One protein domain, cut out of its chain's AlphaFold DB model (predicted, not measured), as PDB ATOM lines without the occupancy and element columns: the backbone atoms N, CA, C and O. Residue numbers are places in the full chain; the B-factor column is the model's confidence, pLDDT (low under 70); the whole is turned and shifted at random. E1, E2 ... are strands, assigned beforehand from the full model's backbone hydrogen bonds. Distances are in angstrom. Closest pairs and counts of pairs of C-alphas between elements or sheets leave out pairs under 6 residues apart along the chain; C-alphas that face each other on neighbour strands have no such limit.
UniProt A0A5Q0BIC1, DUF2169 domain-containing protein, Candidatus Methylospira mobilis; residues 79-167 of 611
ATOM      1  N   ALA A  79      20.579  15.698  -0.830       94.69
ATOM      2  CA  ALA A  79      21.983  15.762  -0.466       94.69
ATOM      3  C   ALA A  79      22.259  16.979   0.430       94.69
ATOM      4  O   ALA A  79      21.869  18.105   0.111       94.69
ATOM      5  N   ALA A  80      22.963  16.768   1.543       85.19
ATOM      6  CA  ALA A  80      23.273  17.839   2.483       85.19
ATOM      7  C   ALA A  80      24.095  18.958   1.812       85.19
ATOM      8  O   ALA A  80      25.121  18.707   1.178       85.19
ATOM      9  N   GLY A  81      23.637  20.206   1.950       82.19
ATOM     10  CA  GLY A  81      24.326  21.382   1.408       82.19
ATOM     11  C   GLY A  81      24.377  21.454  -0.123       82.19
ATOM     12  O   GLY A  81      25.185  22.209  -0.659       82.19
ATOM     13  N   GLY A  82      23.557  20.668  -0.835       85.88
ATOM     14  CA  GLY A  82      23.479  20.685  -2.300       85.88
ATOM     15  C   GLY A  82      24.672  20.047  -3.022       85.88
ATOM     16  O   GLY A  82      24.781  20.164  -4.242       85.88
ATOM     17  N   VAL A  83      25.570  19.373  -2.296       92.19
ATOM     18  CA  VAL A  83      26.719  18.672  -2.886       92.19
ATOM     19  C   VAL A  83      26.256  17.315  -3.423       92.19
ATOM     20  O   VAL A  83      25.753  16.522  -2.630       92.19
ATOM     21  N   PRO A  84      26.429  17.001  -4.722       96.31
ATOM     22  CA  PRO A  84      25.976  15.728  -5.273       96.31
ATOM     23  C   PRO A  84      26.578  14.510  -4.556       96.31
ATOM     24  O   PRO A  84      27.793  14.426  -4.373       96.31
ATOM     25  N   ILE A  85      25.727  13.545  -4.208       96.94
ATOM     26  CA  ILE A  85      26.091  12.260  -3.590       96.94
ATOM     27  C   ILE A  85      25.637  11.107  -4.482       96.94
ATOM     28  O   ILE A  85      24.633  11.218  -5.174       96.94
ATOM     29  N   SER A  86      26.346   9.978  -4.477       97.69
ATOM     30  CA  SER A  86      25.913   8.794  -5.240       97.69
ATOM     31  C   SER A  86      24.961   7.883  -4.463       97.69
ATOM     32  O   SER A  86      24.256   7.065  -5.055       97.69
ATOM     33  N   SER A  87      24.930   8.006  -3.137       97.44
ATOM     34  CA  SER A  87      24.046   7.230  -2.274       97.44
ATOM     35  C   SER A  87      23.766   7.956  -0.967       97.44
ATOM     36  O   SER A  87      24.620   8.699  -0.483       97.44
ATOM     37  N   SER A  88      22.612   7.684  -0.372       97.56
ATOM     38  CA  SER A  88      22.199   8.219   0.921       97.56
ATOM     39  C   SER A  88      21.338   7.223   1.690       97.56
ATOM     40  O   SER A  88      20.842   6.236   1.147       97.56
ATOM     41  N   GLU A  89      21.125   7.524   2.961       97.50
ATOM     42  CA  GLU A  89      20.100   6.905   3.792       97.50
ATOM     43  C   GLU A  89      19.034   7.959   4.097       97.50
ATOM     44  O   GLU A  89      19.373   9.089   4.453       97.50
ATOM     45  N   VAL A  90      17.763   7.581   3.988       98.25
ATOM     46  CA  VAL A  90      16.625   8.388   4.445       98.25
ATOM     47  C   VAL A  90      15.888   7.635   5.537       98.25
ATOM     48  O   VAL A  90      15.766   6.406   5.496       98.25
ATOM     49  N   SER A  91      15.380   8.353   6.532       98.44
ATOM     50  CA  SER A  91      14.545   7.735   7.558       98.44
ATOM     51  C   SER A  91      13.503   8.690   8.107       98.44
ATOM     52  O   SER A  91      13.711   9.902   8.154       98.44
ATOM     53  N   ILE A  92      12.379   8.113   8.517       98.81
ATOM     54  CA  ILE A  92      11.294   8.794   9.210       98.81
ATOM     55  C   ILE A  92      10.982   7.993  10.467       98.81
ATOM     56  O   ILE A  92      10.830   6.770  10.408       98.81
ATOM     57  N   GLN A  93      10.854   8.692  11.586       98.69
ATOM     58  CA  GLN A  93      10.310   8.181  12.834       98.69
ATOM     59  C   GLN A  93       9.125   9.050  13.254       98.69
ATOM     60  O   GLN A  93       9.251  10.271  13.305       98.69
ATOM     61  N   VAL A  94       8.004   8.413  13.594       98.75
ATOM     62  CA  VAL A  94       6.832   9.040  14.216       98.75
ATOM     63  C   VAL A  94       6.487   8.225  15.457       98.75
ATOM     64  O   VAL A  94       6.128   7.050  15.358       98.75
ATOM     65  N   GLY A  95       6.663   8.812  16.640       97.31
ATOM     66  CA  GLY A  95       6.557   8.087  17.905       97.31
ATOM     67  C   GLY A  95       7.466   6.851  17.921       97.31
ATOM     68  O   GLY A  95       8.692   6.955  17.812       97.31
ATOM     69  N   ASN A  96       6.852   5.670  18.030       95.75
ATOM     70  CA  ASN A  96       7.545   4.376  18.050       95.75
ATOM     71  C   ASN A  96       7.598   3.665  16.687       95.75
ATOM     72  O   ASN A  96       8.216   2.607  16.588       95.75
ATOM     73  N   ALA A  97       6.955   4.205  15.647       97.81
ATOM     74  CA  ALA A  97       7.052   3.672  14.292       97.81
ATOM     75  C   ALA A  97       8.234   4.330  13.570       97.81
ATOM     76  O   ALA A  97       8.410   5.548  13.635       97.81
ATOM     77  N   SER A  98       9.047   3.540  12.868       97.62
ATOM     78  CA  SER A  98      10.190   4.064  12.121       97.62
ATOM     79  C   SER A  98      10.464   3.252  10.869       97.62
ATOM     80  O   SER A  98      10.500   2.024  10.935       97.62
ATOM     81  N   LYS A  99      10.777   3.940   9.774       98.19
ATOM     82  CA  LYS A  99      11.219   3.321   8.528       98.19
ATOM     83  C   LYS A  99      12.481   3.988   8.020       98.19
ATOM     84  O   LYS A  99      12.632   5.207   8.083       98.19
ATOM     85  N   LYS A 100      13.374   3.156   7.499       98.31
ATOM     86  CA  LYS A 100      14.655   3.542   6.922       98.31
ATOM     87  C   LYS A 100      14.775   2.923   5.539       98.31
ATOM     88  O   LYS A 100      14.521   1.730   5.383       98.31
ATOM     89  N   LEU A 101      15.173   3.731   4.566       98.50
ATOM     90  CA  LEU A 101      15.396   3.317   3.186       98.50
ATOM     91  C   LEU A 101      16.771   3.786   2.722       98.50
ATOM     92  O   LEU A 101      17.304   4.791   3.199       98.50
ATOM     93  N   TYR A 102      17.331   3.051   1.772       98.38
ATOM     94  CA  TYR A 102      18.618   3.353   1.168       98.38
ATOM     95  C   TYR A 102      18.403   3.809  -0.262       98.38
ATOM     96  O   TYR A 102      17.656   3.190  -1.020       98.38
ATOM     97  N   VAL A 103      19.049   4.913  -0.608       98.50
ATOM     98  CA  VAL A 103      18.804   5.632  -1.849       98.50
ATOM     99  C   VAL A 103      20.087   5.663  -2.649       98.50
ATOM    100  O   VAL A 103      21.129   6.075  -2.147       98.50
ATOM    101  N   PHE A 104      20.007   5.244  -3.899       98.44
ATOM    102  CA  PHE A 104      21.115   5.216  -4.833       98.44
ATOM    103  C   PHE A 104      20.794   6.075  -6.047       98.44
ATOM    104  O   PHE A 104      19.649   6.148  -6.505       98.44
ATOM    105  N   GLY A 105      21.840   6.671  -6.610       98.25
ATOM    106  CA  GLY A 105      21.796   7.252  -7.940       98.25
ATOM    107  C   GLY A 105      21.370   6.250  -9.008       98.25
ATOM    108  O   GLY A 105      21.227   5.053  -8.749       98.25
ATOM    109  N   GLU A 106      21.174   6.737 -10.230       97.94
ATOM    110  CA  GLU A 106      20.859   5.862 -11.360       97.94
ATOM    111  C   GLU A 106      21.916   4.762 -11.506       97.94
ATOM    112  O   GLU A 106      23.119   5.044 -11.542       97.94
ATOM    113  N   ARG A 107      21.439   3.517 -11.584       96.81
ATOM    114  CA  ARG A 107      22.241   2.308 -11.770       96.81
ATOM    115  C   ARG A 107      21.591   1.410 -12.809       96.81
ATOM    116  O   ARG A 107      20.367   1.387 -12.942       96.81
ATOM    117  N   GLU A 108      22.410   0.622 -13.482       94.88
ATOM    118  CA  GLU A 108      21.977  -0.352 -14.479       94.88
ATOM    119  C   GLU A 108      22.770  -1.656 -14.377       94.88
ATOM    120  O   GLU A 108      23.879  -1.697 -13.831       94.88
ATOM    121  N   TRP A 109      22.191  -2.728 -14.910       92.94
ATOM    122  CA  TRP A 109      22.908  -3.972 -15.143       92.94
ATOM    123  C   TRP A 109      23.747  -3.851 -16.408       92.94
ATOM    124  O   TRP A 109      23.223  -3.722 -17.514       92.94
ATOM    125  N   LEU A 110      25.060  -3.951 -16.247       89.38
ATOM    126  CA  LEU A 110      26.014  -3.969 -17.341       89.38
ATOM    127  C   LEU A 110      26.203  -5.405 -17.851       89.38
ATOM    128  O   LEU A 110      26.352  -6.328 -17.035       89.38
ATOM    129  N   PRO A 111      26.250  -5.607 -19.185       79.56
ATOM    130  CA  PRO A 111      26.587  -6.894 -19.769       79.56
ATOM    131  C   PRO A 111      27.912  -7.389 -19.206       79.56
ATOM    132  O   PRO A 111      28.897  -6.653 -19.136       79.56
ATOM    133  N   ALA A 112      27.946  -8.659 -18.832       65.44
ATOM    134  CA  ALA A 112      29.174  -9.315 -18.438       65.44
ATOM    135  C   ALA A 112      29.585 -10.331 -19.506       65.44
ATOM    136  O   ALA A 112      28.743 -10.892 -20.207       65.44
ATOM    137  N   GLY A 113      30.899 -10.504 -19.679       61.66
ATOM    138  CA  GLY A 113      31.460 -11.435 -20.658       61.66
ATOM    139  C   GLY A 113      31.089 -12.895 -20.371       61.66
ATOM    140  O   GLY A 113      30.530 -13.209 -19.328       61.66
ATOM    141  N   VAL A 114      31.469 -13.794 -21.282       58.25
ATOM    142  CA  VAL A 114      31.075 -15.222 -21.319       58.25
ATOM    143  C   VAL A 114      31.321 -15.990 -20.001       58.25
ATOM    144  O   VAL A 114      30.656 -16.990 -19.751       58.25
ATOM    145  N   GLU A 115      32.220 -15.507 -19.134       55.34
ATOM    146  CA  GLU A 115      32.585 -16.131 -17.849       55.34
ATOM    147  C   GLU A 115      32.356 -15.238 -16.607       55.34
ATOM    148  O   GLU A 115      32.766 -15.598 -15.505       55.34
ATOM    149  N   SER A 116      31.727 -14.061 -16.733       58.22
ATOM    150  CA  SER A 116      31.410 -13.194 -15.583       58.22
ATOM    151  C   SER A 116      29.899 -13.002 -15.426       58.22
ATOM    152  O   SER A 116      29.209 -12.834 -16.427       58.22
ATOM    153  N   PRO A 117      29.368 -12.975 -14.190       72.19
ATOM    154  CA  PRO A 117      27.980 -12.590 -13.945       72.19
ATOM    155  C   PRO A 117      27.774 -11.100 -14.250       72.19
ATOM    156  O   PRO A 117      28.727 -10.318 -14.155       72.19
ATOM    157  N   LEU A 118      26.533 -10.723 -14.601       85.50
ATOM    158  CA  LEU A 118      26.101  -9.326 -14.767       85.50
ATOM    159  C   LEU A 118      26.628  -8.457 -13.617       85.50
ATOM    160  O   LEU A 118      26.674  -8.900 -12.468       85.50
ATOM    161  N   ARG A 119      27.027  -7.220 -13.925       90.25
ATOM    162  CA  ARG A 119      27.585  -6.290 -12.931       90.25
ATOM    163  C   ARG A 119      26.693  -5.069 -12.785       90.25
ATOM    164  O   ARG A 119      26.128  -4.608 -13.767       90.25
ATOM    165  N   ILE A 120      26.594  -4.542 -11.571       94.12
ATOM    166  CA  ILE A 120      25.887  -3.289 -11.294       94.12
ATOM    167  C   ILE A 120      26.833  -2.130 -11.634       94.12
ATOM    168  O   ILE A 120      28.008  -2.174 -11.268       94.12
ATOM    169  N   SER A 121      26.347  -1.118 -12.350       95.19
ATOM    170  CA  SER A 121      27.111   0.107 -12.606       95.19
ATOM    171  C   SER A 121      27.365   0.904 -11.318       95.19
ATOM    172  O   SER A 121      26.614   0.804 -10.348       95.19
ATOM    173  N   GLU A 122      28.373   1.778 -11.329       96.44
ATOM    174  CA  GLU A 122      28.513   2.780 -10.266       96.44
ATOM    175  C   GLU A 122      27.288   3.720 -10.252       96.44
ATOM    176  O   GLU A 122      26.819   4.119 -11.327       96.44
ATOM    177  N   PRO A 123      26.746   4.080  -9.074       97.75
ATOM    178  CA  PRO A 123      25.616   4.995  -8.978       97.75
ATOM    179  C   PRO A 123      25.999   6.416  -9.405       97.75
ATOM    180  O   PRO A 123      26.940   7.016  -8.871       97.75
ATOM    181  N   LYS A 124      25.231   6.986 -10.341       98.25
ATOM    182  CA  LYS A 124      25.426   8.380 -10.776       98.25
ATOM    183  C   LYS A 124      25.150   9.363  -9.621       98.25
ATOM    184  O   LYS A 124      24.130   9.212  -8.953       98.25
ATOM    185  N   PRO A 125      25.992  10.387  -9.388       98.25
ATOM    186  CA  PRO A 125      25.723  11.394  -8.363       98.25
ATOM    187  C   PRO A 125      24.401  12.143  -8.590       98.25
ATOM    188  O   PRO A 125      24.063  12.472  -9.727       98.25
ATOM    189  N   PHE A 126      23.693  12.463  -7.509       98.31
ATOM    190  CA  PHE A 126      22.445  13.225  -7.508       98.31
ATOM    191  C   PHE A 126      22.423  14.259  -6.372       98.31
ATOM    192  O   PHE A 126      23.070  14.083  -5.341       98.31
ATOM    193  N   VAL A 127      21.671  15.348  -6.566       97.69
ATOM    194  CA  VAL A 127      21.370  16.332  -5.503       97.69
ATOM    195  C   VAL A 127      20.062  15.980  -4.802       97.69
ATOM    196  O   VAL A 127      19.972  16.081  -3.581       97.69
ATOM    197  N   ASN A 128      19.070  15.524  -5.566       97.75
ATOM    198  CA  ASN A 128      17.842  14.946  -5.047       97.75
ATOM    199  C   ASN A 128      17.457  13.669  -5.806       97.75
ATOM    200  O   ASN A 128      17.891  13.456  -6.939       97.75
ATOM    201  N   MET A 129      16.699  12.798  -5.145       98.31
ATOM    202  CA  MET A 129      16.160  11.565  -5.720       98.31
ATOM    203  C   MET A 129      14.748  11.325  -5.170       98.31
ATOM    204  O   MET A 129      14.612  11.167  -3.954       98.31
ATOM    205  N   PRO A 130      13.702  11.275  -6.014       97.56
ATOM    206  CA  PRO A 130      12.343  10.974  -5.569       97.56
ATOM    207  C   PRO A 130      12.231   9.629  -4.839       97.56
ATOM    208  O   PRO A 130      12.957   8.682  -5.142       97.56
ATOM    209  N   LEU A 131      11.311   9.544  -3.875       97.56
ATOM    210  CA  LEU A 131      11.099   8.358  -3.032       97.56
ATOM    211  C   LEU A 131       9.750   7.679  -3.309       97.56
ATOM    212  O   LEU A 131       9.108   7.195  -2.379       97.56
ATOM    213  N   GLY A 132       9.299   7.687  -4.564       95.19
ATOM    214  CA  GLY A 132       8.030   7.105  -5.004       95.19
ATOM    215  C   GLY A 132       8.117   5.613  -5.341       95.19
ATOM    216  O   GLY A 132       9.182   4.986  -5.293       95.19
ATOM    217  N   TRP A 133       6.973   5.028  -5.704       95.06
ATOM    218  CA  TRP A 133       6.890   3.623  -6.124       95.06
ATOM    219  C   TRP A 133       7.659   3.356  -7.420       95.06
ATOM    220  O   TRP A 133       8.213   2.273  -7.596       95.06
ATOM    221  N   GLU A 134       7.772   4.360  -8.286       95.75
ATOM    222  CA  GLU A 134       8.516   4.327  -9.543       95.75
ATOM    223  C   GLU A 134      10.018   4.130  -9.326       95.75
ATOM    224  O   GLU A 134      10.711   3.657 -10.228       95.75
ATOM    225  N   GLN A 135      10.539   4.507  -8.154       97.94
ATOM    226  CA  GLN A 135      11.945   4.357  -7.777       97.94
ATOM    227  C   GLN A 135      12.224   3.063  -7.005       97.94
ATOM    228  O   GLN A 135      13.390   2.687  -6.864       97.94
ATOM    229  N   ALA A 136      11.187   2.374  -6.531       97.50
ATOM    230  CA  ALA A 136      11.302   1.112  -5.813       97.50
ATOM    231  C   ALA A 136      11.429  -0.090  -6.766       97.50
ATOM    232  O   ALA A 136      11.166   0.004  -7.970       97.50
ATOM    233  N   TYR A 137      11.819  -1.246  -6.212       97.50
ATOM    234  CA  TYR A 137      11.885  -2.496  -6.971       97.50
ATOM    235  C   TYR A 137      10.526  -2.833  -7.600       97.50
ATOM    236  O   TYR A 137       9.489  -2.655  -6.965       97.50
ATOM    237  N   GLY A 138      10.515  -3.327  -8.834       95.50
ATOM    238  CA  GLY A 138       9.291  -3.721  -9.524       95.50
ATOM    239  C   GLY A 138       9.417  -3.648 -11.039       95.50
ATOM    240  O   GLY A 138      10.519  -3.727 -11.584       95.50
ATOM    241  N   GLY A 139       8.278  -3.508 -11.704       91.69
ATOM    242  CA  GLY A 139       8.163  -3.379 -13.153       91.69
ATOM    243  C   GLY A 139       6.996  -4.180 -13.712       91.69
ATOM    244  O   GLY A 139       6.285  -4.877 -12.984       91.69
ATOM    245  N   GLU A 140       6.804  -4.100 -15.028       88.44
ATOM    246  CA  GLU A 140       5.701  -4.770 -15.719       88.44
ATOM    247  C   GLU A 140       5.668  -6.277 -15.397       88.44
ATOM    248  O   GLU A 140       6.619  -7.015 -15.660       88.44
ATOM    249  N   GLY A 141       4.555  -6.748 -14.831       86.06
ATOM    250  CA  GLY A 141       4.385  -8.144 -14.416       86.06
ATOM    251  C   GLY A 141       4.813  -8.455 -12.977       86.06
ATOM    252  O   GLY A 141       4.636  -9.591 -12.540       86.06
ATOM    253  N   TYR A 142       5.316  -7.479 -12.211       91.19
ATOM    254  CA  TYR A 142       5.531  -7.629 -10.772       91.19
ATOM    255  C   TYR A 142       4.317  -7.142  -9.978       91.19
ATOM    256  O   TYR A 142       4.125  -5.944  -9.788       91.19
ATOM    257  N   ALA A 143       3.505  -8.075  -9.476       88.94
ATOM    258  CA  ALA A 143       2.220  -7.762  -8.842       88.94
ATOM    259  C   ALA A 143       2.311  -6.801  -7.639       88.94
ATOM    260  O   ALA A 143       1.368  -6.061  -7.391       88.94
ATOM    261  N   MET A 144       3.428  -6.792  -6.899       89.25
ATOM    262  CA  MET A 144       3.607  -5.898  -5.741       89.25
ATOM    263  C   MET A 144       3.987  -4.462  -6.114       89.25
ATOM    264  O   MET A 144       3.895  -3.586  -5.266       89.25
ATOM    265  N   ASN A 145       4.472  -4.216  -7.336       94.88
ATOM    266  CA  ASN A 145       4.795  -2.870  -7.804       94.88
ATOM    267  C   ASN A 145       4.975  -2.856  -9.329       94.88
ATOM    268  O   ASN A 145       6.084  -3.035  -9.840       94.88
ATOM    269  N   VAL A 146       3.884  -2.629 -10.057       92.44
ATOM    270  CA  VAL A 146       3.901  -2.572 -11.529       92.44
ATOM    271  C   VAL A 146       4.574  -1.308 -12.073       92.44
ATOM    272  O   VAL A 146       5.076  -1.332 -13.193       92.44
ATOM    273  N   LEU A 147       4.602  -0.231 -11.279       92.19
ATOM    274  CA  LEU A 147       5.197   1.066 -11.631       92.19
ATOM    275  C   LEU A 147       6.715   1.108 -11.408       92.19
ATOM    276  O   LEU A 147       7.392   1.999 -11.917       92.19
ATOM    277  N   GLY A 148       7.240   0.168 -10.619       94.88
ATOM    278  CA  GLY A 148       8.640   0.131 -10.215       94.88
ATOM    279  C   GLY A 148       9.617  -0.205 -11.336       94.88
ATOM    280  O   GLY A 148       9.268  -0.384 -12.502       94.88
ATOM    281  N   ARG A 149      10.883  -0.347 -10.947       94.25
ATOM    282  CA  ARG A 149      11.989  -0.702 -11.847       94.25
ATOM    283  C   ARG A 149      12.885  -1.772 -11.227       94.25
ATOM    284  O   ARG A 149      12.869  -1.983 -10.020       94.25
ATOM    285  N   GLY A 150      13.690  -2.453 -12.038       92.38
ATOM    286  CA  GLY A 150      14.588  -3.518 -11.571       92.38
ATOM    287  C   GLY A 150      14.165  -4.929 -11.959       92.38
ATOM    288  O   GLY A 150      15.033  -5.797 -12.069       92.38
ATOM    289  N   LEU A 151      12.880  -5.181 -12.234       92.38
ATOM    290  CA  LEU A 151      12.465  -6.443 -12.841       92.38
ATOM    291  C   LEU A 151      13.045  -6.542 -14.257       92.38
ATOM    292  O   LEU A 151      13.091  -5.556 -14.991       92.38
ATOM    293  N   LYS A 152      13.495  -7.745 -14.634       86.75
ATOM    294  CA  LYS A 152      14.082  -8.000 -15.949       86.75
ATOM    295  C   LYS A 152      13.108  -7.582 -17.065       86.75
ATOM    296  O   LYS A 152      12.029  -8.174 -17.148       86.75
ATOM    297  N   PRO A 153      13.478  -6.619 -17.926       81.25
ATOM    298  CA  PRO A 153      12.627  -6.198 -19.034       81.25
ATOM    299  C   PRO A 153      12.414  -7.334 -20.047       81.25
ATOM    300  O   PRO A 153      13.215  -8.269 -20.158       81.25
ATOM    301  N   LYS A 154      11.306  -7.272 -20.792       78.38
ATOM    302  CA  LYS A 154      11.006  -8.227 -21.869       78.38
ATOM    303  C   LYS A 154      11.848  -7.879 -23.108       78.38
ATOM    304  O   LYS A 154      11.897  -6.706 -23.466       78.38
ATOM    305  N   PRO A 155      12.512  -8.849 -23.770       74.19
ATOM    306  CA  PRO A 155      13.242  -8.592 -25.012       74.19
ATOM    307  C   PRO A 155      12.352  -7.995 -26.115       74.19
ATOM    308  O   PRO A 155      11.183  -8.378 -26.203       74.19
ATOM    309  N   PRO A 156      12.907  -7.160 -27.014       72.56
ATOM    310  CA  PRO A 156      14.280  -6.639 -27.017       72.56
ATOM    311  C   PRO A 156      14.461  -5.471 -26.028       72.56
ATOM    312  O   PRO A 156      13.585  -4.620 -25.911       72.56
ATOM    313  N   PHE A 157      15.599  -5.415 -25.331       70.62
ATOM    314  CA  PHE A 157      15.956  -4.289 -24.460       70.62
ATOM    315  C   PHE A 157      17.469  -4.054 -24.467       70.62
ATOM    316  O   PHE A 157      18.242  -5.003 -24.348       70.62
ATOM    317  N   ASP A 158      17.872  -2.789 -24.557       76.06
ATOM    318  CA  ASP A 158      19.281  -2.367 -24.491       76.06
ATOM    319  C   ASP A 158      19.677  -1.872 -23.088       76.06
ATOM    320  O   ASP A 158      20.851  -1.662 -22.802       76.06
ATOM    321  N   TYR A 159      18.690  -1.690 -22.207       85.75
ATOM    322  CA  TYR A 159      18.835  -1.062 -20.900       85.75
ATOM    323  C   TYR A 159      18.067  -1.847 -19.836       85.75
ATOM    324  O   TYR A 159      16.900  -2.194 -20.034       85.75
ATOM    325  N   TRP A 160      18.711  -2.112 -18.698       91.81
ATOM    326  CA  TRP A 160      18.085  -2.751 -17.541       91.81
ATOM    327  C   TRP A 160      18.418  -1.960 -16.264       91.81
ATOM    328  O   TRP A 160      19.456  -2.205 -15.643       91.81
ATOM    329  N   PRO A 161      17.551  -1.013 -15.854       94.38
ATOM    330  CA  PRO A 161      17.775  -0.186 -14.672       94.38
ATOM    331  C   PRO A 161      17.632  -0.991 -13.381       94.38
ATOM    332  O   PRO A 161      16.819  -1.912 -13.309       94.38
ATOM    333  N   LEU A 162      18.344  -0.572 -12.335       96.62
ATOM    334  CA  LEU A 162      18.063  -0.952 -10.950       96.62
ATOM    335  C   LEU A 162      17.139   0.083 -10.280       96.62
ATOM    336  O   LEU A 162      17.078   1.233 -10.726       96.62
ATOM    337  N   PRO A 163      16.416  -0.293  -9.207       97.56
ATOM    338  CA  PRO A 163      15.710   0.674  -8.373       97.56
ATOM    339  C   PRO A 163      16.672   1.682  -7.752       97.56
ATOM    340  O   PRO A 163      17.846   1.400  -7.512       97.56
ATOM    341  N   ASN A 164      16.158   2.873  -7.481       98.31
ATOM    342  CA  ASN A 164      16.878   3.897  -6.739       98.31
ATOM    343  C   ASN A 164      16.636   3.753  -5.236       98.31
ATOM    344  O   ASN A 164      17.510   4.106  -4.456       98.31
ATOM    345  N   VAL A 165      15.483   3.212  -4.836       98.31
ATOM    346  CA  VAL A 165      15.101   3.027  -3.435       98.31
ATOM    347  C   VAL A 165      15.102   1.542  -3.092       98.31
ATOM    348  O   VAL A 165      14.401   0.740  -3.712       98.31
ATOM    349  N   GLU A 166      15.892   1.186  -2.084       97.62
ATOM    350  CA  GLU A 166      16.027  -0.173  -1.572       97.62
ATOM    351  C   GLU A 166      15.776  -0.230  -0.057       97.62
ATOM    352  O   GLU A 166      15.915   0.756   0.675       97.62
ATOM    353  N   THR A 167      15.421  -1.422   0.426       95.50
ATOM    354  CA  THR A 167      15.439  -1.744   1.862       95.50
ATOM    355  C   THR A 167      16.863  -2.117   2.299       95.50
ATOM    356  O   THR A 167      17.810  -2.019   1.522       95.50
TER     357      THR A 167
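What this domain is: This is residues 79 to 167 of the 611 residues of the protein "DUF2169 domain-containing protein" of Candidatus Methylospira mobilis (UniProt A0A5Q0BIC1). With little regular structure, this is mostly loops, from which one long two-stranded antiparallel hairpin, E1 and E2, sticks out at its tip, residues 93 to 98. The looped-back residues 105 to 127 reach toward the opposite end. The 89 printed residues include no named helix and three named strands, E1, E2, E3 in chain order, class all strand with 19 residues in named elements. The whole is loose, radius of gyration of the C-alphas 15.0 A, spans 50 by 33 by 20 A.

How they stand to each other: E1, residues 87 to 94, and E2, residues 97 to 104, form an antiparallel hairpin, directions 167 degrees apart; N 90 and O 101, 2.9 A, are within hydrogen-bond range. E3, residues 128 to 130, pairs with no named strand and is apart from E1; its closest C-alphas to E2 are Met 129 and Val 103, 7.6 A.

Where its parts are: E1 spans 23.9 A from C-alpha 87 (24.046, 7.230, -2.274), E2 23.8 A; E3, 6.8 A, ends at C-alpha 130 (12.343, 10.974, -5.569).

The domain as a whole: The farthest C-alphas, Gly 95 and Val 114, are 51.8 A apart. The printed part has no cut; the E2 to E3 link is long. Residues 112 to 116 have pLDDT under 70.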